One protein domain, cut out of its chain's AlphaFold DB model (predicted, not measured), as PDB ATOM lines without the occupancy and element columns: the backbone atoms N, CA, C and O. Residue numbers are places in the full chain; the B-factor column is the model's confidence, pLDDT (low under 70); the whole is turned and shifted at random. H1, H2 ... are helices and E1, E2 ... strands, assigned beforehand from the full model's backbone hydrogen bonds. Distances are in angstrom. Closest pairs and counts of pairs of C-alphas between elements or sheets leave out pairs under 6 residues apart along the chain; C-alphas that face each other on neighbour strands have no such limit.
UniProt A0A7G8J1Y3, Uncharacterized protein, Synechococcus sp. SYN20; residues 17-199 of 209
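AT A GLANCE: This is residues 17 to 199 of the 209 residues of an uncharacterized protein of Synechococcus sp. SYN20 (UniProt A0A7G8J1Y3). A strongly twisted sheet of five parallel strands makes the middle layer of three, with H4 and H5 packed over one face and H2 over the other. H6 packs on H4 and H5 on their side away from the sheet, making a three-helix bundle, while H7 lies off the body, apart from every other named element. The printed part has 183 residues with seven named helices and five named strands, in the order H1 E1 H2 E2 H3 E3 H4 E4 H5 E5 H6 H7; the sheet's order is E3 E2 E1 E4 E5, and the class is mixed, helices and strands. The whole is compact, with a radius of gyration of the C-alphas of 15.9 A, and rounded, spanning 43 by 38 by 34 A.

HOW THE PARTS SIT: The sheet runs from edge strand E3, residues 79 to 82, through E2, residues 55 to 59, E1, residues 28 to 32, and E4, residues 113 to 118, to edge strand E5, residues 140 to 145. Its strands' lines turn by 86 degrees from edge to edge. Backbone pairs within hydrogen-bond range are N 81 and O 57 at 2.8 A for E3 and E2, N 56 and O 29 at 2.8 A for E2 and E1, N 30 and O 115 at 2.8 A for E1 and E4, and N 142 and O 114 at 2.8 A for E4 and E5. H5, residues 123 to 137, is the hub, touching three helices. It lies over E4 at a height over the sheet of 8.1 A and runs along the strands, at 25 degrees to E4 on the local plane. On the same face, H4, residues 91 to 104, lies over E2 at a height of 9.5 A and runs slantwise to the strands, at 48 degrees to E2 on the local plane. H4 and H5 touch at a shallow tilt of 25 degrees, the same way, with C-alphas 95 and 130 closest at 4.8 A. H6, residues 160 to 179, touches H5 at a shallow tilt of 16 degrees, the same way; C-alphas 125 and 166 are closest at 5.8 A. H6 touches H4 with its residues 169 to 176 alone, closest at C-alphas 92 and 169, 5.3 A. On the opposite face, H2, residues 35 to 45, lies over E1 and only just over E4, on which 3 of its C-alphas fall, at a height of 8.5 A. H3, residues 68 to 73, is not on the sheet and only just touches H2, with 3 pairs of C-alphas within 8 A; the closest are 42 and 73, at 7.1 A. H1, residues 17 to 20, only grazes the sheet and touches H5, with C-alphas 18 and 135 closest at 6.0 A. E1, H2, E2, then E2, H3, E3, then E4, H5, E5 are strand-helix-strand units, two parallel neighbour strands with a helix between, and E3, H4, E4 is a split one, with E2 and E1 between its strands; each crossover is right-handed. Every O i to N i+4 pair is within hydrogen-bond range in H2, H3, H4 and H7, residues 188 to 199, against 9 of 11 in H5 and 14 of 16 in H6; H1 is too short for such a pair.

IN THESE COORDINATES: H1 begins at C-alpha 17, (33.279, 4.479, 30.745). From first to last C-alpha, E4 measures 15.9 A and E5 16.3 A, H4 20.1 A, H5 21.1 A and H6, the longest helix, 29.3 A. H6 begins at C-alpha 160, (37.960, 18.708, 56.709). H7, 15.6 A long, ends at C-alpha 199, (35.773, 42.113, 34.494).

THE WHOLE: The two C-alphas farthest apart are those of Glu 48 and Lys 189, at 45.3 A. The printed part has no cut. The link from E5 to H6, residues 146 to 159, is long. The mean pLDDT of the printed part is 76.5; 52 residues are under 70, among them 147 to 162 and 181 to 199.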
ATOM      1  N   ARG A  17      33.288   4.251  32.192       90.62
ATOM      2  CA  ARG A  17      33.279   4.479  30.745       90.62
ATOM      3  C   ARG A  17      34.680   4.557  30.138       90.62
ATOM      4  O   ARG A  17      34.855   3.916  29.111       90.62
ATOM      5  N   PRO A  18      35.674   5.265  30.705       91.31
ATOM      6  CA  PRO A  18      37.005   5.318  30.101       91.31
ATOM      7  C   PRO A  18      37.696   3.954  30.006       91.31
ATOM      8  O   PRO A  18      38.531   3.768  29.131       91.31
ATOM      9  N   ALA A  19      37.349   2.997  30.873       90.94
ATOM     10  CA  ALA A  19      37.892   1.641  30.816       90.94
ATOM     11  C   ALA A  19      37.186   0.770  29.763       90.94
ATOM     12  O   ALA A  19      37.837  -0.010  29.077       90.94
ATOM     13  N   LEU A  20      35.861   0.904  29.628       91.81
ATOM     14  CA  LEU A  20      35.062   0.085  28.703       91.81
ATOM     15  C   LEU A  20      35.001   0.655  27.280       91.81
ATOM     16  O   LEU A  20      34.988  -0.084  26.303       91.81
ATOM     17  N   PHE A  21      34.937   1.979  27.173       91.06
ATOM     18  CA  PHE A  21      34.774   2.738  25.937       91.06
ATOM     19  C   PHE A  21      35.719   3.951  25.950       91.06
ATOM     20  O   PHE A  21      35.247   5.096  26.041       91.06
ATOM     21  N   PRO A  22      37.045   3.720  25.914       90.62
ATOM     22  CA  PRO A  22      38.022   4.799  25.901       90.62
ATOM     23  C   PRO A  22      37.855   5.662  24.650       90.62
ATOM     24  O   PRO A  22      37.618   5.160  23.548       90.62
ATOM     25  N   ALA A  23      38.016   6.973  24.809       90.38
ATOM     26  CA  ALA A  23      38.221   7.846  23.664       90.38
ATOM     27  C   ALA A  23      39.610   7.565  23.050       90.38
ATOM     28  O   ALA A  23      40.554   7.227  23.761       90.38
ATOM     29  N   ALA A  24      39.730   7.668  21.726       88.50
ATOM     30  CA  ALA A  24      40.925   7.227  20.993       88.50
ATOM     31  C   ALA A  24      41.831   8.377  20.522       88.50
ATOM     32  O   ALA A  24      42.874   8.137  19.917       88.50
ATOM     33  N   GLY A  25      41.446   9.629  20.771       87.69
ATOM     34  CA  GLY A  25      42.230  10.786  20.364       87.69
ATOM     35  C   GLY A  25      43.514  10.937  21.177       87.69
ATOM     36  O   GLY A  25      43.647  10.413  22.289       87.69
ATOM     37  N   ARG A  26      44.451  11.708  20.611       89.31
ATOM     38  CA  ARG A  26      45.749  12.031  21.220       89.31
ATOM     39  C   ARG A  26      45.601  12.567  22.649       89.31
ATOM     40  O   ARG A  26      44.587  13.203  22.940       89.31
ATOM     41  N   PRO A  27      46.586  12.343  23.527       92.75
ATOM     42  CA  PRO A  27      46.583  12.906  24.870       92.75
ATOM     43  C   PRO A  27      46.785  14.429  24.857       92.75
ATOM     44  O   PRO A  27      47.341  14.970  23.904       92.75
ATOM     45  N   TRP A  28      46.307  15.115  25.898       93.88
ATOM     46  CA  TRP A  28      46.395  16.578  26.032       93.88
ATOM     47  C   TRP A  28      46.944  16.981  27.396       93.88
ATOM     48  O   TRP A  28      46.654  16.333  28.403       93.88
ATOM     49  N   LEU A  29      47.669  18.096  27.424       92.00
ATOM     50  CA  LEU A  29      47.989  18.835  28.642       92.00
ATOM     51  C   LEU A  29      46.857  19.840  28.882       92.00
ATOM     52  O   LEU A  29      46.580  20.670  28.021       92.00
ATOM     53  N   VAL A  30      46.170  19.763  30.018       91.88
ATOM     54  CA  VAL A  30      45.090  20.695  30.369       91.88
ATOM     55  C   VAL A  30      45.526  21.527  31.559       91.88
ATOM     56  O   VAL A  30      45.776  21.003  32.642       91.88
ATOM     57  N   VAL A  31      45.575  22.836  31.352       87.94
ATOM     58  CA  VAL A  31      45.906  23.822  32.373       87.94
ATOM     59  C   VAL A  31      44.619  24.494  32.819       87.94
ATOM     60  O   VAL A  31      43.936  25.153  32.031       87.94
ATOM     61  N   LEU A  32      44.290  24.325  34.095       83.44
ATOM     62  CA  LEU A  32      43.259  25.122  34.744       83.44
ATOM     63  C   LEU A  32      43.910  26.412  35.227       83.44
ATOM     64  O   LEU A  32      44.805  26.308  36.056       83.44
ATOM     65  N   ASP A  33      43.480  27.561  34.704       78.25
ATOM     66  CA  ASP A  33      43.781  28.948  35.113       78.25
ATOM     67  C   ASP A  33      45.038  29.180  35.984       78.25
ATOM     68  O   ASP A  33      45.123  28.718  37.124       78.25
ATOM     69  N   GLY A  34      45.990  29.965  35.475       75.56
ATOM     70  CA  GLY A  34      47.215  30.355  36.182       75.56
ATOM     71  C   GLY A  34      48.454  30.324  35.286       75.56
ATOM     72  O   GLY A  34      48.753  29.301  34.669       75.56
ATOM     73  N   TYR A  35      49.192  31.438  35.234       75.50
ATOM     74  CA  TYR A  35      50.390  31.583  34.395       75.50
ATOM     75  C   TYR A  35      51.496  30.591  34.753       75.50
ATOM     76  O   TYR A  35      52.053  29.966  33.860       75.50
ATOM     77  N   HIS A  36      51.752  30.361  36.042       79.56
ATOM     78  CA  HIS A  36      52.789  29.423  36.488       79.56
ATOM     79  C   HIS A  36      52.489  27.979  36.063       79.56
ATOM     80  O   HIS A  36      53.386  27.232  35.679       79.56
ATOM     81  N   ARG A  37      51.207  27.587  36.052       85.31
ATOM     82  CA  ARG A  37      50.772  26.270  35.561       85.31
ATOM     83  C   ARG A  37      50.936  26.156  34.047       85.31
ATOM     84  O   ARG A  37      51.245  25.074  33.552       85.31
ATOM     85  N   LEU A  38      50.730  27.257  33.317       86.44
ATOM     86  CA  LEU A  38      50.976  27.318  31.876       86.44
ATOM     87  C   LEU A  38      52.473  27.217  31.566       86.44
ATOM     88  O   LEU A  38      52.841  26.430  30.700       86.44
ATOM     89  N   ASP A  39      53.325  27.932  32.299       86.25
ATOM     90  CA  ASP A  39      54.781  27.845  32.148       86.25
ATOM     91  C   ASP A  39      55.276  26.417  32.393       86.25
ATOM     92  O   ASP A  39      56.057  25.878  31.609       86.25
ATOM     93  N   HIS A  40      54.742  25.746  33.416       87.88
ATOM     94  CA  HIS A  40      55.054  24.343  33.667       87.88
ATOM     95  C   HIS A  40      54.547  23.419  32.544       87.88
ATOM     96  O   HIS A  40      55.220  22.451  32.190       87.88
ATOM     97  N   ALA A  41      53.380  23.686  31.951       88.69
ATOM     98  CA  ALA A  41      52.901  22.916  30.801       88.69
ATOM     99  C   ALA A  41      53.806  23.091  29.573       88.69
ATOM    100  O   ALA A  41      54.096  22.109  28.892       88.69
ATOM    101  N   LEU A  42      54.279  24.313  29.317       89.75
ATOM    102  CA  LEU A  42      55.233  24.610  28.246       89.75
ATOM    103  C   LEU A  42      56.584  23.929  28.498       89.75
ATOM    104  O   LEU A  42      57.144  23.322  27.588       89.75
ATOM    105  N   MET A  43      57.068  23.946  29.743       90.44
ATOM    106  CA  MET A  43      58.266  23.204  30.144       90.44
ATOM    107  C   MET A  43      58.104  21.700  29.888       90.44
ATOM    108  O   MET A  43      58.991  21.085  29.296       90.44
ATOM    109  N   LEU A  44      56.967  21.109  30.281       89.38
ATOM    110  CA  LEU A  44      56.672  19.699  30.007       89.38
ATOM    111  C   LEU A  44      56.646  19.419  28.504       89.38
ATOM    112  O   LEU A  44      57.233  18.434  28.078       89.38
ATOM    113  N   GLN A  45      56.054  20.296  27.691       90.56
ATOM    114  CA  GLN A  45      56.046  20.169  26.228       90.56
ATOM    115  C   GLN A  45      57.463  20.234  25.610       90.56
ATOM    116  O   GLN A  45      57.675  19.798  24.484       90.56
ATOM    117  N   GLY A  46      58.483  20.696  26.340       86.62
ATOM    118  CA  GLY A  46      59.885  20.560  25.927       86.62
ATOM    119  C   GLY A  46      60.448  19.134  26.047       86.62
ATOM    120  O   GLY A  46      61.473  18.815  25.430       86.62
ATOM    121  N   GLN A  47      59.788  18.266  26.816       88.81
ATOM    122  CA  GLN A  47      60.277  16.957  27.252       88.81
ATOM    123  C   GLN A  47      59.510  15.803  26.584       88.81
ATOM    124  O   GLN A  47      58.312  15.888  26.313       88.81
ATOM    125  N   GLU A  48      60.185  14.678  26.343       87.00
ATOM    126  CA  GLU A  48      59.503  13.425  25.989       87.00
ATOM    127  C   GLU A  48      58.833  12.832  27.246       87.00
ATOM    128  O   GLU A  48      59.432  12.882  28.322       87.00
ATOM    129  N   PRO A  49      57.614  12.262  27.164       88.06
ATOM    130  CA  PRO A  49      56.813  12.003  25.961       88.06
ATOM    131  C   PRO A  49      55.828  13.133  25.590       88.06
ATOM    132  O   PRO A  49      54.968  12.944  24.727       88.06
ATOM    133  N   PHE A  50      55.882  14.284  26.263       89.25
ATOM    134  CA  PHE A  50      54.871  15.347  26.165       89.25
ATOM    135  C   PHE A  50      55.066  16.290  24.975       89.25
ATOM    136  O   PHE A  50      54.183  17.092  24.682       89.25
ATOM    137  N   ARG A  51      56.187  16.185  24.261       85.94
ATOM    138  CA  ARG A  51      56.553  17.082  23.158       85.94
ATOM    139  C   ARG A  51      55.498  17.240  22.069       85.94
ATOM    140  O   ARG A  51      55.346  18.307  21.494       85.94
ATOM    141  N   SER A  52      54.745  16.184  21.788       87.06
ATOM    142  CA  SER A  52      53.673  16.206  20.784       87.06
ATOM    143  C   SER A  52      52.286  16.500  21.367       87.06
ATOM    144  O   SER A  52      51.299  16.530  20.625       87.06
ATOM    145  N   TRP A  53      52.183  16.693  22.684       91.12
ATOM    146  CA  TRP A  53      50.904  16.849  23.361       91.12
ATOM    147  C   TRP A  53      50.443  18.303  23.225       91.12
ATOM    148  O   TRP A  53      51.145  19.217  23.660       91.12
ATOM    149  N   PRO A  54      49.271  18.556  22.622       91.12
ATOM    150  CA  PRO A  54      48.687  19.890  22.608       91.12
ATOM    151  C   PRO A  54      48.308  20.340  24.024       91.12
ATOM    152  O   PRO A  54      47.921  19.529  24.874       91.12
ATOM    153  N   ILE A  55      48.382  21.651  24.245       89.81
ATOM    154  CA  ILE A  55      48.007  22.289  25.506       89.81
ATOM    155  C   ILE A  55      46.639  22.960  25.339       89.81
ATOM    156  O   ILE A  55      46.431  23.743  24.409       89.81
ATOM    157  N   LEU A  56      45.716  22.670  26.255       90.00
ATOM    158  CA  LEU A  56      44.459  23.388  26.435       90.00
ATOM    159  C   LEU A  56      44.546  24.233  27.708       90.00
ATOM    160  O   LEU A  56      44.622  23.695  28.811       90.00
ATOM    161  N   LEU A  57      44.478  25.551  27.555       87.19
ATOM    162  CA  LEU A  57      44.356  26.492  28.663       87.19
ATOM    163  C   LEU A  57      42.883  26.857  28.864       87.19
ATOM    164  O   LEU A  57      42.274  27.453  27.977       87.19
ATOM    165  N   ILE A  58      42.323  26.536  30.030       85.06
ATOM    166  CA  ILE A  58      40.981  26.971  30.439       85.06
ATOM    167  C   ILE A  58      41.152  28.112  31.434       85.06
ATOM    168  O   ILE A  58      41.570  27.891  32.571       85.06
ATOM    169  N   THR A  59      40.842  29.331  31.005       77.00
ATOM    170  CA  THR A  59      41.136  30.555  31.763       77.00
ATOM    171  C   THR A  59      39.978  31.545  31.691       77.00
ATOM    172  O   THR A  59      39.109  31.455  30.812       77.00
ATOM    173  N   CYS A  60      39.943  32.490  32.630       70.31
ATOM    174  CA  CYS A  60      39.018  33.611  32.563       70.31
ATOM    175  C   CYS A  60      39.680  34.815  31.852       70.31
ATOM    176  O   CYS A  60      40.905  34.943  31.857       70.31
ATOM    177  N   PRO A  61      38.898  35.728  31.243       62.06
ATOM    178  CA  PRO A  61      39.443  36.813  30.416       62.06
ATOM    179  C   PRO A  61      40.406  37.781  31.126       62.06
ATOM    180  O   PRO A  61      41.192  38.432  30.449       62.06
ATOM    181  N   VAL A  62      40.340  37.895  32.459       60.56
ATOM    182  CA  VAL A  62      41.161  38.836  33.248       60.56
ATOM    183  C   VAL A  62      42.336  38.159  33.961       60.56
ATOM    184  O   VAL A  62      43.341  38.822  34.199       60.56
ATOM    185  N   THR A  63      42.263  36.862  34.288       59.00
ATOM    186  CA  THR A  63      43.349  36.166  35.012       59.00
ATOM    187  C   THR A  63      44.458  35.646  34.118       59.00
ATOM    188  O   THR A  63      45.560  35.432  34.614       59.00
ATOM    189  N   GLY A  64      44.234  35.512  32.813       57.34
ATOM    190  CA  GLY A  64      45.370  35.376  31.923       57.34
ATOM    191  C   GLY A  64      45.029  34.959  30.520       57.34
ATOM    192  O   GLY A  64      44.743  33.791  30.260       57.34
ATOM    193  N   GLN A  65      45.139  35.918  29.603       67.19
ATOM    194  CA  GLN A  65      45.548  35.573  28.254       67.19
ATOM    195  C   GLN A  65      47.028  35.180  28.304       67.19
ATOM    196  O   GLN A  65      47.793  35.837  29.010       67.19
ATOM    197  N   PRO A  66      47.443  34.129  27.585       70.38
ATOM    198  CA  PRO A  66      48.859  33.810  27.470       70.38
ATOM    199  C   PRO A  66      49.607  35.037  26.942       70.38
ATOM    200  O   PRO A  66      49.125  35.738  26.048       70.38
ATOM    201  N   THR A  67      50.792  35.298  27.483       77.56
ATOM    202  CA  THR A  67      51.674  36.321  26.918       77.56
ATOM    203  C   THR A  67      52.044  35.950  25.477       77.56
ATOM    204  O   THR A  67      52.031  34.775  25.103       77.56
ATOM    205  N   ALA A  68      52.414  36.939  24.656       74.75
ATOM    206  CA  ALA A  68      52.855  36.684  23.280       74.75
ATOM    207  C   ALA A  68      54.020  35.675  23.220       74.75
ATOM    208  O   ALA A  68      54.076  34.848  22.312       74.75
ATOM    209  N   LEU A  69      54.902  35.698  24.227       74.38
ATOM    210  CA  LEU A  69      56.001  34.746  24.377       74.38
ATOM    211  C   LEU A  69      55.496  33.325  24.656       74.38
ATOM    212  O   LEU A  69      55.887  32.401  23.951       74.38
ATOM    213  N   GLN A  70      54.582  33.148  25.613       79.12
ATOM    214  CA  GLN A  70      53.994  31.837  25.923       79.12
ATOM    215  C   GLN A  70      53.227  31.254  24.729       79.12
ATOM    216  O   GLN A  70      53.325  30.063  24.440       79.12
ATOM    217  N   ALA A  71      52.485  32.094  24.004       77.62
ATOM    218  CA  ALA A  71      51.776  31.675  22.800       77.62
ATOM    219  C   ALA A  71      52.741  31.243  21.680       77.62
ATOM    220  O   ALA A  71      52.454  30.279  20.975       77.62
ATOM    221  N   ALA A  72      53.883  31.924  21.541       76.94
ATOM    222  CA  ALA A  72      54.911  31.594  20.553       76.94
ATOM    223  C   ALA A  72      55.732  30.343  20.916       76.94
ATOM    224  O   ALA A  72      56.243  29.670  20.024       76.94
ATOM    225  N   GLN A  73      55.867  30.029  22.207       80.56
ATOM    226  CA  GLN A  73      56.607  28.861  22.697       80.56
ATOM    227  C   GLN A  73      55.845  27.541  22.525       80.56
ATOM    228  O   GLN A  73      56.471  26.487  22.426       80.56
ATOM    229  N   ALA A  74      54.511  27.581  22.496       78.50
ATOM    230  CA  ALA A  74      53.687  26.383  22.391       78.50
ATOM    231  C   ALA A  74      53.821  25.715  21.012       78.50
ATOM    232  O   ALA A  74      53.491  26.307  19.982       78.50
ATOM    233  N   SER A  75      54.236  24.448  20.994       73.50
ATOM    234  CA  SER A  75      54.295  23.627  19.782       73.50
ATOM    235  C   SER A  75      53.911  22.179  20.107       73.50
ATOM    236  O   SER A  75      54.682  21.502  20.785       73.50
ATOM    237  N   PRO A  76      52.742  21.664  19.657       81.25
ATOM    238  CA  PRO A  76      51.718  22.314  18.826       81.25
ATOM    239  C   PRO A  76      51.089  23.573  19.462       81.25
ATOM    240  O   PRO A  76      51.165  23.731  20.682       81.25
ATOM    241  N   PRO A  77      50.433  24.446  18.662       77.94
ATOM    242  CA  PRO A  77      49.925  25.729  19.140       77.94
ATOM    243  C   PRO A  77      48.906  25.566  20.273       77.94
ATOM    244  O   PRO A  77      48.061  24.664  20.262       77.94
ATOM    245  N   LEU A  78      48.984  26.482  21.238       78.31
ATOM    246  CA  LEU A  78      48.125  26.539  22.415       78.31
ATOM    247  C   LEU A  78      46.650  26.705  22.017       78.31
ATOM    248  O   LEU A  78      46.286  27.645  21.311       78.31
ATOM    249  N   SER A  79      45.778  25.836  22.526       80.81
ATOM    250  CA  SER A  79      44.329  26.042  22.462       80.81
ATOM    251  C   SER A  79      43.874  26.788  23.713       80.81
ATOM    252  O   SER A  79      44.038  26.286  24.822       80.81
ATOM    253  N   VAL A  80      43.296  27.980  23.557       74.56
ATOM    254  CA  VAL A  80      42.799  28.781  24.687       74.56
ATOM    255  C   VAL A  80      41.280  28.763  24.701       74.56
ATOM    256  O   VAL A  80      40.633  29.219  23.760       74.56
ATOM    257  N   LEU A  81      40.710  28.266  25.794       72.94
ATOM    258  CA  LEU A  81      39.284  28.317  26.065       72.94
ATOM    259  C   LEU A  81      39.011  29.427  27.085       72.94
ATOM    260  O   LEU A  81      39.262  29.277  28.283       72.94
ATOM    261  N   LEU A  82      38.506  30.553  26.579       62.81
ATOM    262  CA  LEU A  82      38.103  31.702  27.384       62.81
ATOM    263  C   LEU A  82      36.666  31.516  27.859       62.81
ATOM    264  O   LEU A  82      35.723  31.646  27.077       62.81
ATOM    265  N   GLU A  83      36.487  31.255  29.149       66.38
ATOM    266  CA  GLU A  83      35.158  31.026  29.714       66.38
ATOM    267  C   GLU A  83      34.727  32.177  30.606       66.38
ATOM    268  O   GLU A  83      35.403  32.585  31.556       66.38
ATOM    269  N   ARG A  84      33.548  32.722  30.297       58.66
ATOM    270  CA  ARG A  84      32.954  33.789  31.100       58.66
ATOM    271  C   ARG A  84      32.472  33.216  32.438       58.66
ATOM    272  O   ARG A  84      32.000  32.076  32.501       58.66
ATOM    273  N   PRO A  85      32.522  33.994  33.532       53.91
ATOM    274  CA  PRO A  85      31.849  33.621  34.769       53.91
ATOM    275  C   PRO A  85      30.363  33.303  34.512       53.91
ATOM    276  O   PRO A  85      29.701  34.038  33.774       53.91
ATOM    277  N   PRO A  86      29.806  32.243  35.125       50.56
ATOM    278  CA  PRO A  86      30.354  31.510  36.269       50.56
ATOM    279  C   PRO A  86      31.312  30.357  35.917       50.56
ATOM    280  O   PRO A  86      31.851  29.748  36.836       50.56
ATOM    281  N   LEU A  87      31.532  30.052  34.635       52.94
ATOM    282  CA  LEU A  87      32.259  28.853  34.205       52.94
ATOM    283  C   LEU A  87      33.788  29.010  34.293       52.94
ATOM    284  O   LEU A  87      34.467  28.069  34.667       52.94
ATOM    285  N   GLY A  88      34.355  30.195  34.068       51.16
ATOM    286  CA  GLY A  88      35.819  30.372  34.123       51.16
ATOM    287  C   GLY A  88      36.441  30.522  35.520       51.16
ATOM    288  O   GLY A  88      37.657  30.445  35.649       51.16
ATOM    289  N   GLY A  89      35.640  30.765  36.568       60.22
ATOM    290  CA  GLY A  89      36.144  31.305  37.843       60.22
ATOM    291  C   GLY A  89      36.191  30.344  39.037       60.22
ATOM    292  O   GLY A  89      36.578  30.759  40.131       60.22
ATOM    293  N   ASP A  90      35.716  29.101  38.918       73.00
ATOM    294  CA  ASP A  90      35.952  28.035  39.907       73.00
ATOM    295  C   ASP A  90      36.200  26.676  39.261       73.00
ATOM    296  O   ASP A  90      35.875  26.457  38.102       73.00
ATOM    297  N   THR A  91      36.737  25.752  40.058       77.00
ATOM    298  CA  THR A  91      37.070  24.379  39.670       77.00
ATOM    299  C   THR A  91      35.911  23.644  38.993       77.00
ATOM    300  O   THR A  91      36.111  23.018  37.958       77.00
ATOM    301  N   ALA A  92      34.686  23.742  39.526       77.38
ATOM    302  CA  ALA A  92      33.511  23.125  38.905       77.38
ATOM    303  C   ALA A  92      33.167  23.760  37.550       77.38
ATOM    304  O   ALA A  92      32.866  23.044  36.597       77.38
ATOM    305  N   GLY A  93      33.221  25.090  37.449       76.75
ATOM    306  CA  GLY A  93      33.024  25.794  36.188       76.75
ATOM    307  C   GLY A  93      34.058  25.396  35.134       76.75
ATOM    308  O   GLY A  93      33.688  25.086  34.004       76.75
ATOM    309  N   GLN A  94      35.334  25.337  35.516       81.00
ATOM    310  CA  GLN A  94      36.431  24.967  34.624       81.00
ATOM    311  C   GLN A  94      36.335  23.495  34.192       81.00
ATOM    312  O   GLN A  94      36.568  23.168  33.030       81.00
ATOM    313  N   ALA A  95      35.898  22.601  35.086       85.62
ATOM    314  CA  ALA A  95      35.599  21.213  34.736       85.62
ATOM    315  C   ALA A  95      34.421  21.100  33.749       85.62
ATOM    316  O   ALA A  95      34.435  20.245  32.863       85.62
ATOM    317  N   VAL A  96      33.412  21.967  33.863       83.88
ATOM    318  CA  VAL A  96      32.295  22.033  32.904       83.88
ATOM    319  C   VAL A  96      32.747  22.590  31.562       83.88
ATOM    320  O   VAL A  96      32.342  22.063  30.529       83.88
ATOM    321  N   ALA A  97      33.605  23.608  31.560       83.56
ATOM    322  CA  ALA A  97      34.231  24.126  30.351       83.56
ATOM    323  C   ALA A  97      35.011  23.034  29.606       83.56
ATOM    324  O   ALA A  97      34.810  22.841  28.408       83.56
ATOM    325  N   LEU A  98      35.810  22.245  30.336       88.12
ATOM    326  CA  LEU A  98      36.499  21.078  29.787       88.12
ATOM    327  C   LEU A  98      35.510  20.105  29.128       88.12
ATOM    328  O   LEU A  98      35.712  19.696  27.988       88.12
ATOM    329  N   ALA A  99      34.421  19.759  29.815       88.06
ATOM    330  CA  ALA A  99      33.434  18.833  29.270       88.06
ATOM    331  C   ALA A  99      32.704  19.397  28.040       88.06
ATOM    332  O   ALA A  99      32.495  18.669  27.070       88.06
ATOM    333  N   LYS A 100      32.362  20.691  28.031       87.12
ATOM    334  CA  LYS A 100      31.779  21.364  26.859       87.12
ATOM    335  C   LYS A 100      32.718  21.317  25.660       87.12
ATOM    336  O   LYS A 100      32.284  20.954  24.570       87.12
ATOM    337  N   TRP A 101      33.994  21.624  25.871       87.94
ATOM    338  CA  TRP A 101      35.008  21.528  24.829       87.94
ATOM    339  C   TRP A 101      35.128  20.095  24.288       87.94
ATOM    340  O   TRP A 101      35.047  19.888  23.079       87.94
ATOM    341  N   LEU A 102      35.187  19.081  25.160       88.75
ATOM    342  CA  LEU A 102      35.202  17.671  24.744       88.75
ATOM    343  C   LEU A 102      33.960  17.277  23.929       88.75
ATOM    344  O   LEU A 102      34.058  16.497  22.981       88.75
ATOM    345  N   HIS A 103      32.787  17.807  24.283       86.44
ATOM    346  CA  HIS A 103      31.549  17.573  23.541       86.44
ATOM    347  C   HIS A 103      31.569  18.179  22.135       86.44
ATOM    348  O   HIS A 103      31.016  17.565  21.223       86.44
ATOM    349  N   GLN A 104      32.209  19.339  21.963       87.56
ATOM    350  CA  GLN A 104      32.365  20.009  20.669       87.56
ATOM    351  C   GLN A 104      33.343  19.278  19.740       87.56
ATOM    352  O   GLN A 104      33.263  19.432  18.522       87.56
ATOM    353  N   LEU A 105      34.246  18.459  20.289       85.94
ATOM    354  CA  LEU A 105      35.148  17.646  19.483       85.94
ATOM    355  C   LEU A 105      34.414  16.466  18.818       85.94
ATOM    356  O   LEU A 105      33.607  15.784  19.474       85.94
ATOM    357  N   PRO A 106      34.765  16.137  17.557       86.19
ATOM    358  CA  PRO A 106      34.399  14.866  16.946       86.19
ATOM    359  C   PRO A 106      34.824  13.698  17.839       86.19
ATOM    360  O   PRO A 106      35.909  13.724  18.416       86.19
ATOM    361  N   LEU A 107      33.997  12.652  17.922       83.19
ATOM    362  CA  LEU A 107      34.247  11.469  18.765       83.19
ATOM    363  C   LEU A 107      35.658  10.882  18.589       83.19
ATOM    364  O   LEU A 107      36.291  10.528  19.578       83.19
ATOM    365  N   GLN A 108      36.157  10.834  17.352       85.50
ATOM    366  CA  GLN A 108      37.481  10.301  17.004       85.50
ATOM    367  C   GLN A 108      38.640  11.192  17.483       85.50
ATOM    368  O   GLN A 108      39.738  10.705  17.728       85.50
ATOM    369  N   SER A 109      38.391  12.491  17.651       87.00
ATOM    370  CA  SER A 109      39.390  13.483  18.064       87.00
ATOM    371  C   SER A 109      39.408  13.719  19.573       87.00
ATOM    372  O   SER A 109      40.284  14.430  20.068       87.00
ATOM    373  N   ARG A 110      38.444  13.156  20.315       90.62
ATOM    374  CA  ARG A 110      38.370  13.316  21.770       90.62
ATOM    375  C   ARG A 110      39.568  12.647  22.434       90.62
ATOM    376  O   ARG A 110      39.814  11.474  22.153       90.62
ATOM    377  N   PRO A 111      40.281  13.337  23.333       91.62
ATOM    378  CA  PRO A 111      41.409  12.747  24.029       91.62
ATOM    379  C   PRO A 111      40.989  11.526  24.837       91.62
ATOM    380  O   PRO A 111      40.087  11.610  25.673       91.62
ATOM    381  N   GLY A 112      41.694  10.412  24.654       91.31
ATOM    382  CA  GLY A 112      41.608   9.276  25.577       91.31
ATOM    383  C   GLY A 112      42.171   9.600  26.955       91.31
ATOM    384  O   GLY A 112      41.757   9.026  27.962       91.31
ATOM    385  N   ARG A 113      43.097  10.562  27.013       93.31
ATOM    386  CA  ARG A 113      43.797  10.957  28.229       93.31
ATOM    387  C   ARG A 113      44.032  12.459  28.280       93.31
ATOM    388  O   ARG A 113      44.442  13.069  27.298       93.31
ATOM    389  N   VAL A 114      43.831  13.024  29.457       93.31
ATOM    390  CA  VAL A 114      44.148  14.409  29.788       93.31
ATOM    391  C   VAL A 114      45.066  14.405  30.996       93.31
ATOM    392  O   VAL A 114      44.724  13.808  32.014       93.31
ATOM    393  N   LEU A 115      46.205  15.083  30.896       92.81
ATOM    394  CA  LEU A 115      47.039  15.399  32.043       92.81
ATOM    395  C   LEU A 115      46.633  16.772  32.575       92.81
ATOM    396  O   LEU A 115      46.795  17.773  31.884       92.81
ATOM    397  N   LEU A 116      46.056  16.808  33.770       91.12
ATOM    398  CA  LEU A 116      45.532  18.018  34.388       91.12
ATOM    399  C   LEU A 116      46.596  18.657  35.277       91.12
ATOM    400  O   LEU A 116      46.925  18.105  36.327       91.12
ATOM    401  N   LEU A 117      47.086  19.829  34.880       88.44
ATOM    402  CA  LEU A 117      48.033  20.612  35.661       88.44
ATOM    403  C   LEU A 117      47.287  21.490  36.667       88.44
ATOM    404  O   LEU A 117      46.453  22.323  36.299       88.44
ATOM    405  N   SER A 118      47.585  21.293  37.949       83.38
ATOM    406  CA  SER A 118      47.035  22.088  39.049       83.38
ATOM    407  C   SER A 118      48.005  22.129  40.230       83.38
ATOM    408  O   SER A 118      48.868  21.258  40.365       83.38
ATOM    409  N   ASP A 119      47.849  23.125  41.102       75.88
ATOM    410  CA  ASP A 119      48.653  23.236  42.322       75.88
ATOM    411  C   ASP A 119      48.344  22.070  43.263       75.88
ATOM    412  O   ASP A 119      47.204  21.595  43.342       75.88
ATOM    413  N   GLN A 120      49.331  21.665  44.061       68.44
ATOM    414  CA  GLN A 120      49.230  20.507  44.953       68.44
ATOM    415  C   GLN A 120      48.039  20.590  45.933       68.44
ATOM    416  O   GLN A 120      47.400  19.578  46.219       68.44
ATOM    417  N   HIS A 121      47.674  21.790  46.398       67.00
ATOM    418  CA  HIS A 121      46.545  21.992  47.320       67.00
ATOM    419  C   HIS A 121      45.167  21.892  46.657       67.00
ATOM    420  O   HIS A 121      44.187  21.558  47.322       67.00
ATOM    421  N   HIS A 122      45.082  22.191  45.360       69.25
ATOM    422  CA  HIS A 122      43.845  22.147  44.573       69.25
ATOM    423  C   HIS A 122      43.675  20.810  43.837       69.25
ATOM    424  O   HIS A 122      42.591  20.503  43.332       69.25
ATOM    425  N   PHE A 123      44.735  20.002  43.829       69.12
ATOM    426  CA  PHE A 123      44.905  18.790  43.045       69.12
ATOM    427  C   PHE A 123      43.810  17.727  43.244       69.12
ATOM    428  O   PHE A 123      43.220  17.331  42.235       69.12
ATOM    429  N   PRO A 124      43.443  17.282  44.469       72.75
ATOM    430  CA  PRO A 124      42.456  16.207  44.623       72.75
ATOM    431  C   PRO A 124      41.076  16.633  44.112       72.75
ATOM    432  O   PRO A 124      40.390  15.890  43.410       72.75
ATOM    433  N   ARG A 125      40.697  17.877  44.414       80.06
ATOM    434  CA  ARG A 125      39.414  18.466  44.032       80.06
ATOM    435  C   ARG A 125      39.320  18.715  42.527       80.06
ATOM    436  O   ARG A 125      38.304  18.376  41.925       80.06
ATOM    437  N   ALA A 126      40.361  19.286  41.923       82.31
ATOM    438  CA  ALA A 126      40.403  19.580  40.492       82.31
ATOM    439  C   ALA A 126      40.399  18.307  39.644       82.31
ATOM    440  O   ALA A 126      39.601  18.196  38.713       82.31
ATOM    441  N   ALA A 127      41.221  17.322  40.015       85.44
ATOM    442  CA  ALA A 127      41.271  16.026  39.351       85.44
ATOM    443  C   ALA A 127      39.916  15.317  39.396       85.44
ATOM    444  O   ALA A 127      39.429  14.824  38.380       85.44
ATOM    445  N   TRP A 128      39.279  15.303  40.568       85.38
ATOM    446  CA  TRP A 128      37.994  14.642  40.746       85.38
ATOM    447  C   TRP A 128      36.865  15.338  39.979       85.38
ATOM    448  O   TRP A 128      36.088  14.672  39.295       85.38
ATOM    449  N   ALA A 129      36.811  16.673  40.020       86.56
ATOM    450  CA  ALA A 129      35.853  17.463  39.251       86.56
ATOM    451  C   ALA A 129      36.015  17.250  37.736       86.56
ATOM    452  O   ALA A 129      35.032  17.026  37.029       86.56
ATOM    453  N   ALA A 130      37.255  17.264  37.244       88.94
ATOM    454  CA  ALA A 130      37.557  17.010  35.841       88.94
ATOM    455  C   ALA A 130      37.239  15.562  35.434       88.94
ATOM    456  O   ALA A 130      36.679  15.343  34.364       88.94
ATOM    457  N   GLN A 131      37.525  14.565  36.279       92.25
ATOM    458  CA  GLN A 131      37.167  13.172  35.988       92.25
ATOM    459  C   GLN A 131      35.647  12.989  35.928       92.25
ATOM    460  O   GLN A 131      35.143  12.313  35.034       92.25
ATOM    461  N   LEU A 132      34.902  13.619  36.839       87.88
ATOM    462  CA  LEU A 132      33.439  13.609  36.824       87.88
ATOM    463  C   LEU A 132      32.858  14.198  35.531       87.88
ATOM    464  O   LEU A 132      31.820  13.726  35.063       87.88
ATOM    465  N   SER A 133      33.507  15.219  34.967       86.56
ATOM    466  CA  SER A 133      33.016  15.929  33.786       86.56
ATOM    467  C   SER A 133      33.467  15.282  32.466       86.56
ATOM    468  O   SER A 133      32.656  15.125  31.555       86.56
ATOM    469  N   ALA A 134      34.725  14.847  32.374       90.00
ATOM    470  CA  ALA A 134      35.332  14.280  31.166       90.00
ATOM    471  C   ALA A 134      35.206  12.750  31.076       90.00
ATOM    472  O   ALA A 134      35.091  12.188  29.985       90.00
ATOM    473  N   GLY A 135      35.177  12.055  32.213       89.50
ATOM    474  CA  GLY A 135      35.156  10.594  32.273       89.50
ATOM    475  C   GLY A 135      33.936   9.975  31.603       89.50
ATOM    476  O   GLY A 135      34.031   8.980  30.884       89.50
ATOM    477  N   GLY A 136      32.783  10.639  31.725       88.00
ATOM    478  CA  GLY A 136      31.551  10.258  31.035       88.00
ATOM    479  C   GLY A 136      31.642  10.333  29.507       88.00
ATOM    480  O   GLY A 136      30.707   9.890  28.840       88.00
ATOM    481  N   LEU A 137      32.747  10.838  28.950       88.50
ATOM    482  CA  LEU A 137      33.045  10.924  27.519       88.50
ATOM    483  C   LEU A 137      34.137   9.945  27.066       88.50
ATOM    484  O   LEU A 137      34.465   9.928  25.883       88.50
ATOM    485  N   GLY A 138      34.644   9.103  27.971       90.62
ATOM    486  CA  GLY A 138      35.688   8.116  27.685       90.62
ATOM    487  C   GLY A 138      37.111   8.633  27.915       90.62
ATOM    488  O   GLY A 138      38.064   7.943  27.568       90.62
ATOM    489  N   THR A 139      37.269   9.827  28.491       93.12
ATOM    490  CA  THR A 139      38.574  10.438  28.777       93.12
ATOM    491  C   THR A 139      39.036  10.104  30.195       93.12
ATOM    492  O   THR A 139      38.298  10.287  31.162       93.12
ATOM    493  N   VAL A 140      40.284   9.662  30.341       94.25
ATOM    494  CA  VAL A 140      40.943   9.509  31.645       94.25
ATOM    495  C   VAL A 140      41.636  10.812  32.025       94.25
ATOM    496  O   VAL A 140      42.462  11.315  31.264       94.25
ATOM    497  N   VAL A 141      41.347  11.332  33.214       91.44
ATOM    498  CA  VAL A 141      42.046  12.484  33.784       91.44
ATOM    499  C   VAL A 141      43.157  11.989  34.701       91.44
ATOM    500  O   VAL A 141      42.910  11.377  35.739       91.44
ATOM    501  N   GLN A 142      44.395  12.260  34.307       90.38
ATOM    502  CA  GLN A 142      45.585  12.023  35.109       90.38
ATOM    503  C   GLN A 142      46.014  13.342  35.745       90.38
ATOM    504  O   GLN A 142      46.241  14.313  35.029       90.38
ATOM    505  N   PRO A 143      46.099  13.425  37.070       86.44
ATOM    506  CA  PRO A 143      46.464  14.675  37.710       86.44
ATOM    507  C   PRO A 143      47.993  14.827  37.785       86.44
ATOM    508  O   PRO A 143      48.699  13.861  38.075       86.44
ATOM    509  N   TRP A 144      48.501  16.037  37.532       85.94
ATOM    510  CA  TRP A 144      49.925  16.387  37.603       85.94
ATOM    511  C   TRP A 144      50.134  17.632  38.467       85.94
ATOM    512  O   TRP A 144      49.531  18.679  38.221       85.94
ATOM    513  N   ALA A 145      50.964  17.509  39.502       80.00
ATOM    514  CA  ALA A 145      51.256  18.607  40.417       80.00
ATOM    515  C   ALA A 145      52.360  19.497  39.832       80.00
ATOM    516  O   ALA A 145      53.404  18.989  39.433       80.00
ATOM    517  N   VAL A 146      52.113  20.808  39.790       76.25
ATOM    518  CA  VAL A 146      53.073  21.808  39.282       76.25
ATOM    519  C   VAL A 146      54.170  22.127  40.309       76.25
ATOM    520  O   VAL A 146      55.309  22.356  39.924       76.25
ATOM    521  N   ASP A 147      53.863  22.035  41.607       68.56
ATOM    522  CA  ASP A 147      54.765  22.435  42.702       68.56
ATOM    523  C   ASP A 147      55.217  21.238  43.558       68.56
ATOM    524  O   ASP A 147      55.168  21.277  44.784       68.56
ATOM    525  N   ALA A 148      55.612  20.119  42.939       56.56
ATOM    526  CA  ALA A 148      55.998  18.915  43.691       56.56
ATOM    527  C   ALA A 148      57.204  19.126  44.637       56.56
ATOM    528  O   ALA A 148      57.393  18.329  45.557       56.56
ATOM    529  N   GLU A 149      57.989  20.187  44.422       50.59
ATOM    530  CA  GLU A 149      59.221  20.494  45.157       50.59
ATOM    531  C   GLU A 149      59.067  21.534  46.282       50.59
ATOM    532  O   GLU A 149      59.973  21.635  47.106       50.59
ATOM    533  N   ASP A 150      57.948  22.272  46.378       47.12
ATOM    534  CA  ASP A 150      57.750  23.283  47.433       47.12
ATOM    535  C   ASP A 150      56.712  22.779  48.462       47.12
ATOM    536  O   ASP A 150      55.502  22.876  48.235       47.12
ATOM    537  N   PRO A 151      57.137  22.207  49.608       44.56
ATOM    538  CA  PRO A 151      56.256  21.594  50.599       44.56
ATOM    539  C   PRO A 151      55.601  22.664  51.483       44.56
ATOM    540  O   PRO A 151      55.596  22.545  52.712       44.56
ATOM    541  N   ARG A 152      55.065  23.741  50.897       44.38
ATOM    542  CA  ARG A 152      54.338  24.772  51.644       44.38
ATOM    543  C   ARG A 152      53.061  24.158  52.203       44.38
ATOM    544  O   ARG A 152      52.018  24.203  51.578       44.38
ATOM    545  N   LEU A 153      53.169  23.576  53.397       46.53
ATOM    546  CA  LEU A 153      52.105  22.926  54.161       46.53
ATOM    547  C   LEU A 153      51.362  21.864  53.343       46.53
ATOM    548  O   LEU A 153      50.318  22.129  52.746       46.53
ATOM    549  N   SER A 154      51.849  20.621  53.394       46.84
ATOM    550  CA  SER A 154      51.056  19.441  53.039       46.84
ATOM    551  C   SER A 154      49.851  19.325  53.985       46.84
ATOM    552  O   SER A 154      49.836  18.526  54.920       46.84
ATOM    553  N   LEU A 155      48.836  20.163  53.785       51.50
ATOM    554  CA  LEU A 155      47.505  19.935  54.317       51.50
ATOM    555  C   LEU A 155      47.086  18.560  53.812       51.50
ATOM    556  O   LEU A 155      47.161  18.301  52.607       51.50
ATOM    557  N   ASP A 156      46.702  17.685  54.743       53.94
ATOM    558  CA  ASP A 156      46.194  16.353  54.436       53.94
ATOM    559  C   ASP A 156      45.270  16.435  53.222       53.94
ATOM    560  O   ASP A 156      44.376  17.288  53.174       53.94
ATOM    561  N   ARG A 157      45.490  15.563  52.227       52.72
ATOM    562  CA  ARG A 157      44.813  15.602  50.910       52.72
ATOM    563  C   ARG A 157      43.276  15.561  51.003       52.72
ATOM    564  O   ARG A 157      42.603  15.759  49.998       52.72
ATOM    565  N   TRP A 158      42.744  15.321  52.204       56.53
ATOM    566  CA  TRP A 158      41.331  15.291  52.573       56.53
ATOM    567  C   TRP A 158      41.037  15.962  53.920       56.53
ATOM    568  O   TRP A 158      40.105  15.569  54.620       56.53
ATOM    569  N   ALA A 159      41.812  16.976  54.308       59.59
ATOM    570  CA  ALA A 159      41.511  17.754  55.501       59.59
ATOM    571  C   ALA A 159      40.059  18.269  55.437       59.59
ATOM    572  O   ALA A 159      39.599  18.724  54.385       59.59
ATOM    573  N   TRP A 160      39.346  18.233  56.569       58.03
ATOM    574  CA  TRP A 160      37.960  18.708  56.709       58.03
ATOM    575  C   TRP A 160      37.594  19.985  55.920       58.03
ATOM    576  O   TRP A 160      36.525  19.994  55.302       58.03
ATOM    577  N   PRO A 161      38.440  21.037  55.847       63.50
ATOM    578  CA  PRO A 161      38.132  22.228  55.049       63.50
ATOM    579  C   PRO A 161      37.990  21.996  53.531       63.50
ATOM    580  O   PRO A 161      37.365  22.817  52.861       63.50
ATOM    581  N   GLN A 162      38.515  20.903  52.966       65.38
ATOM    582  CA  GLN A 162      38.393  20.588  51.534       65.38
ATOM    583  C   GLN A 162      37.143  19.766  51.182       65.38
ATOM    584  O   GLN A 162      36.651  19.853  50.053       65.38
ATOM    585  N   LEU A 163      36.589  19.016  52.142       71.44
ATOM    586  CA  LEU A 163      35.457  18.110  51.911       71.44
ATOM    587  C   LEU A 163      34.175  18.855  51.521       71.44
ATOM    588  O   LEU A 163      33.510  18.482  50.555       71.44
ATOM    589  N   GLY A 164      33.849  19.946  52.221       74.44
ATOM    590  CA  GLY A 164      32.664  20.760  51.923       74.44
ATOM    591  C   GLY A 164      32.674  21.344  50.499       74.44
ATOM    592  O   GLY A 164      31.724  21.132  49.739       74.44
ATOM    593  N   PRO A 165      33.744  22.055  50.090       72.62
ATOM    594  CA  PRO A 165      33.889  22.554  48.725       72.62
ATOM    595  C   PRO A 165      33.884  21.454  47.654       72.62
ATOM    596  O   PRO A 165      33.272  21.652  46.604       72.62
ATOM    597  N   ALA A 166      34.514  20.304  47.915       73.06
ATOM    598  CA  ALA A 166      34.509  19.172  46.991       73.06
ATOM    599  C   ALA A 166      33.093  18.607  46.799       73.06
ATOM    600  O   ALA A 166      32.646  18.458  45.663       73.06
ATOM    601  N   LEU A 167      32.340  18.383  47.882       78.38
ATOM    602  CA  LEU A 167      30.959  17.899  47.803       78.38
ATOM    603  C   LEU A 167      30.057  18.872  47.031       78.38
ATOM    604  O   LEU A 167      29.262  18.451  46.189       78.38
ATOM    605  N   ARG A 168      30.208  20.183  47.267       80.38
ATOM    606  CA  ARG A 168      29.474  21.214  46.518       80.38
ATOM    607  C   ARG A 168      29.760  21.128  45.020       80.38
ATOM    608  O   ARG A 168      28.828  21.225  44.223       80.38
ATOM    609  N   ASP A 169      31.018  20.957  44.632       77.31
ATOM    610  CA  ASP A 169      31.387  20.816  43.223       77.31
ATOM    611  C   ASP A 169      30.833  19.523  42.621       77.31
ATOM    612  O   ASP A 169      30.306  19.558  41.512       77.31
ATOM    613  N   ALA A 170      30.852  18.419  43.372       79.25
ATOM    614  CA  ALA A 170      30.226  17.161  42.967       79.25
ATOM    615  C   ALA A 170      28.756  17.359  42.608       79.25
ATOM    616  O   ALA A 170      28.318  16.978  41.528       79.25
ATOM    617  N   LEU A 171      27.998  17.981  43.515       81.44
ATOM    618  CA  LEU A 171      26.568  18.209  43.341       81.44
ATOM    619  C   LEU A 171      26.303  19.110  42.137       81.44
ATOM    620  O   LEU A 171      25.420  18.813  41.338       81.44
ATOM    621  N   ARG A 172      27.106  20.166  41.955       80.25
ATOM    622  CA  ARG A 172      27.014  21.042  40.777       80.25
ATOM    623  C   ARG A 172      27.301  20.294  39.479       80.25
ATOM    624  O   ARG A 172      26.617  20.532  38.489       80.25
ATOM    625  N   LEU A 173      28.279  19.391  39.473       80.38
ATOM    626  CA  LEU A 173      28.618  18.586  38.300       80.38
ATOM    627  C   LEU A 173      27.564  17.521  38.004       80.38
ATOM    628  O   LEU A 173      27.238  17.307  36.841       80.38
ATOM    629  N   GLN A 174      26.988  16.885  39.024       82.25
ATOM    630  CA  GLN A 174      25.873  15.956  38.833       82.25
ATOM    631  C   GLN A 174      24.633  16.689  38.316       82.25
ATOM    632  O   GLN A 174      24.026  16.244  37.344       82.25
ATOM    633  N   ALA A 175      24.307  17.852  38.888       81.88
ATOM    634  CA  ALA A 175      23.237  18.705  38.383       81.88
ATOM    635  C   ALA A 175      23.483  19.116  36.926       81.88
ATOM    636  O   ALA A 175      22.567  19.029  36.110       81.88
ATOM    637  N   TRP A 176      24.720  19.473  36.570       81.19
ATOM    638  CA  TRP A 176      25.094  19.787  35.192       81.19
ATOM    639  C   TRP A 176      24.954  18.590  34.250       81.19
ATOM    640  O   TRP A 176      24.396  18.736  33.170       81.19
ATOM    641  N   ARG A 177      25.381  17.392  34.656       78.81
ATOM    642  CA  ARG A 177      25.218  16.173  33.846       78.81
ATOM    643  C   ARG A 177      23.752  15.823  33.580       78.81
ATOM    644  O   ARG A 177      23.468  15.196  32.566       78.81
ATOM    645  N   ILE A 178      22.848  16.194  34.487       80.12
ATOM    646  CA  ILE A 178      21.405  15.944  34.360       80.12
ATOM    647  C   ILE A 178      20.720  17.051  33.548       80.12
ATOM    648  O   ILE A 178      19.905  16.762  32.681       80.12
ATOM    649  N   SER A 179      21.031  18.316  33.843       76.94
ATOM    650  CA  SER A 179      20.257  19.480  33.381       76.94
ATOM    651  C   SER A 179      20.971  20.361  32.355       76.94
ATOM    652  O   SER A 179      20.358  21.251  31.776       76.94
ATOM    653  N   GLY A 180      22.279  20.190  32.171       70.62
ATOM    654  CA  GLY A 180      23.129  21.126  31.434       70.62
ATOM    655  C   GLY A 180      23.454  22.427  32.183       70.62
ATOM    656  O   GLY A 180      24.270  23.208  31.686       70.62
ATOM    657  N   SER A 181      22.901  22.658  33.383       65.94
ATOM    658  CA  SER A 181      23.206  23.820  34.234       65.94
ATOM    659  C   SER A 181      24.005  23.419  35.473       65.94
ATOM    660  O   SER A 181      23.719  22.440  36.153       65.94
ATOM    661  N   THR A 182      25.019  24.214  35.809       61.28
ATOM    662  CA  THR A 182      25.857  24.019  37.003       61.28
ATOM    663  C   THR A 182      25.220  24.570  38.279       61.28
ATOM    664  O   THR A 182      25.893  24.619  39.316       61.28
ATOM    665  N   LEU A 183      23.968  25.052  38.201       65.12
ATOM    666  CA  LEU A 183      23.192  25.711  39.264       65.12
ATOM    667  C   LEU A 183      23.869  26.937  39.907       65.12
ATOM    668  O   LEU A 183      23.274  27.608  40.745       65.12
ATOM    669  N   SER A 184      25.088  27.306  39.496       57.16
ATOM    670  CA  SER A 184      25.762  28.529  39.955       57.16
ATOM    671  C   SER A 184      25.110  29.811  39.462       57.16
ATOM    672  O   SER A 184      25.459  30.892  39.928       57.16
ATOM    673  N   GLU A 185      24.156  29.694  38.547       52.44
ATOM    674  CA  GLU A 185      23.275  30.784  38.136       52.44
ATOM    675  C   GLU A 185      22.375  31.257  39.290       52.44
ATOM    676  O   GLU A 185      21.966  32.415  39.288       52.44
ATOM    677  N   LEU A 186      22.151  30.412  40.308       49.62
ATOM    678  CA  LEU A 186      21.315  30.706  41.476       49.62
ATOM    679  C   LEU A 186      22.058  31.455  42.604       49.62
ATOM    680  O   LEU A 186      21.417  32.028  43.477       49.62
ATOM    681  N   ASP A 187      23.398  31.501  42.593       56.03
ATOM    682  CA  ASP A 187      24.209  32.179  43.625       56.03
ATOM    683  C   ASP A 187      24.696  33.554  43.117       56.03
ATOM    684  O   ASP A 187      25.878  33.785  42.825       56.03
ATOM    685  N   SER A 188      23.737  34.472  42.953       51.38
ATOM    686  CA  SER A 188      23.906  35.789  42.315       51.38
ATOM    687  C   SER A 188      24.976  36.670  42.973       51.38
ATOM    688  O   SER A 188      25.730  37.344  42.269       51.38
ATOM    689  N   LYS A 189      25.124  36.613  44.305       53.19
ATOM    690  CA  LYS A 189      26.131  37.387  45.058       53.19
ATOM    691  C   LYS A 189      27.559  36.918  44.779       53.19
ATOM    692  O   LYS A 189      28.465  37.738  44.619       53.19
ATOM    693  N   LYS A 190      27.785  35.603  44.692       55.00
ATOM    694  CA  LYS A 190      29.107  35.041  44.370       55.00
ATOM    695  C   LYS A 190      29.444  35.237  42.890       55.00
ATOM    696  O   LYS A 190      30.596  35.524  42.564       55.00
ATOM    697  N   ARG A 191      28.428  35.165  42.017       54.66
ATOM    698  CA  ARG A 191      28.525  35.511  40.592       54.66
ATOM    699  C   ARG A 191      28.919  36.970  40.392       54.66
ATOM    700  O   ARG A 191      29.835  37.208  39.623       54.66
ATOM    701  N   GLN A 192      28.308  37.920  41.102       55.28
ATOM    702  CA  GLN A 192      28.673  39.340  41.015       55.28
ATOM    703  C   GLN A 192      30.093  39.612  41.509       55.28
ATOM    704  O   GLN A 192      30.834  40.279  40.802       55.28
ATOM    705  N   LYS A 193      30.523  39.046  42.647       58.09
ATOM    706  CA  LYS A 193      31.904  39.229  43.136       58.09
ATOM    707  C   LYS A 193      32.955  38.656  42.182       58.09
ATOM    708  O   LYS A 193      33.974  39.291  41.937       58.09
ATOM    709  N   LYS A 194      32.709  37.469  41.614       52.28
ATOM    710  CA  LYS A 194      33.622  36.864  40.632       52.28
ATOM    711  C   LYS A 194      33.544  37.528  39.265       52.28
ATOM    712  O   LYS A 194      34.572  37.671  38.628       52.28
ATOM    713  N   ALA A 195      32.363  37.955  38.824       55.03
ATOM    714  CA  ALA A 195      32.220  38.763  37.621       55.03
ATOM    715  C   ALA A 195      32.953  40.097  37.791       55.03
ATOM    716  O   ALA A 195      33.742  40.448  36.938       55.03
ATOM    717  N   GLN A 196      32.828  40.789  38.921       57.53
ATOM    718  CA  GLN A 196      33.628  41.986  39.190       57.53
ATOM    719  C   GLN A 196      35.135  41.678  39.158       57.53
ATOM    720  O   GLN A 196      35.870  42.359  38.459       57.53
ATOM    721  N   ALA A 197      35.599  40.592  39.783       54.72
ATOM    722  CA  ALA A 197      37.014  40.201  39.721       54.72
ATOM    723  C   ALA A 197      37.502  39.792  38.312       54.72
ATOM    724  O   ALA A 197      38.661  40.008  37.984       54.72
ATOM    725  N   CYS A 198      36.629  39.215  37.479       51.56
ATOM    726  CA  CYS A 198      36.946  38.779  36.113       51.56
ATOM    727  C   CYS A 198      36.649  39.846  35.041       51.56
ATOM    728  O   CYS A 198      36.787  39.540  33.860       51.56
ATOM    729  N   TRP A 199      36.166  41.036  35.418       51.19
ATOM    730  CA  TRP A 199      35.773  42.113  34.494       51.19
ATOM    731  C   TRP A 199      36.297  43.499  34.897       51.19
ATOM    732  O   TRP A 199      36.180  44.430  34.105       51.19
TER     733      TRP A 199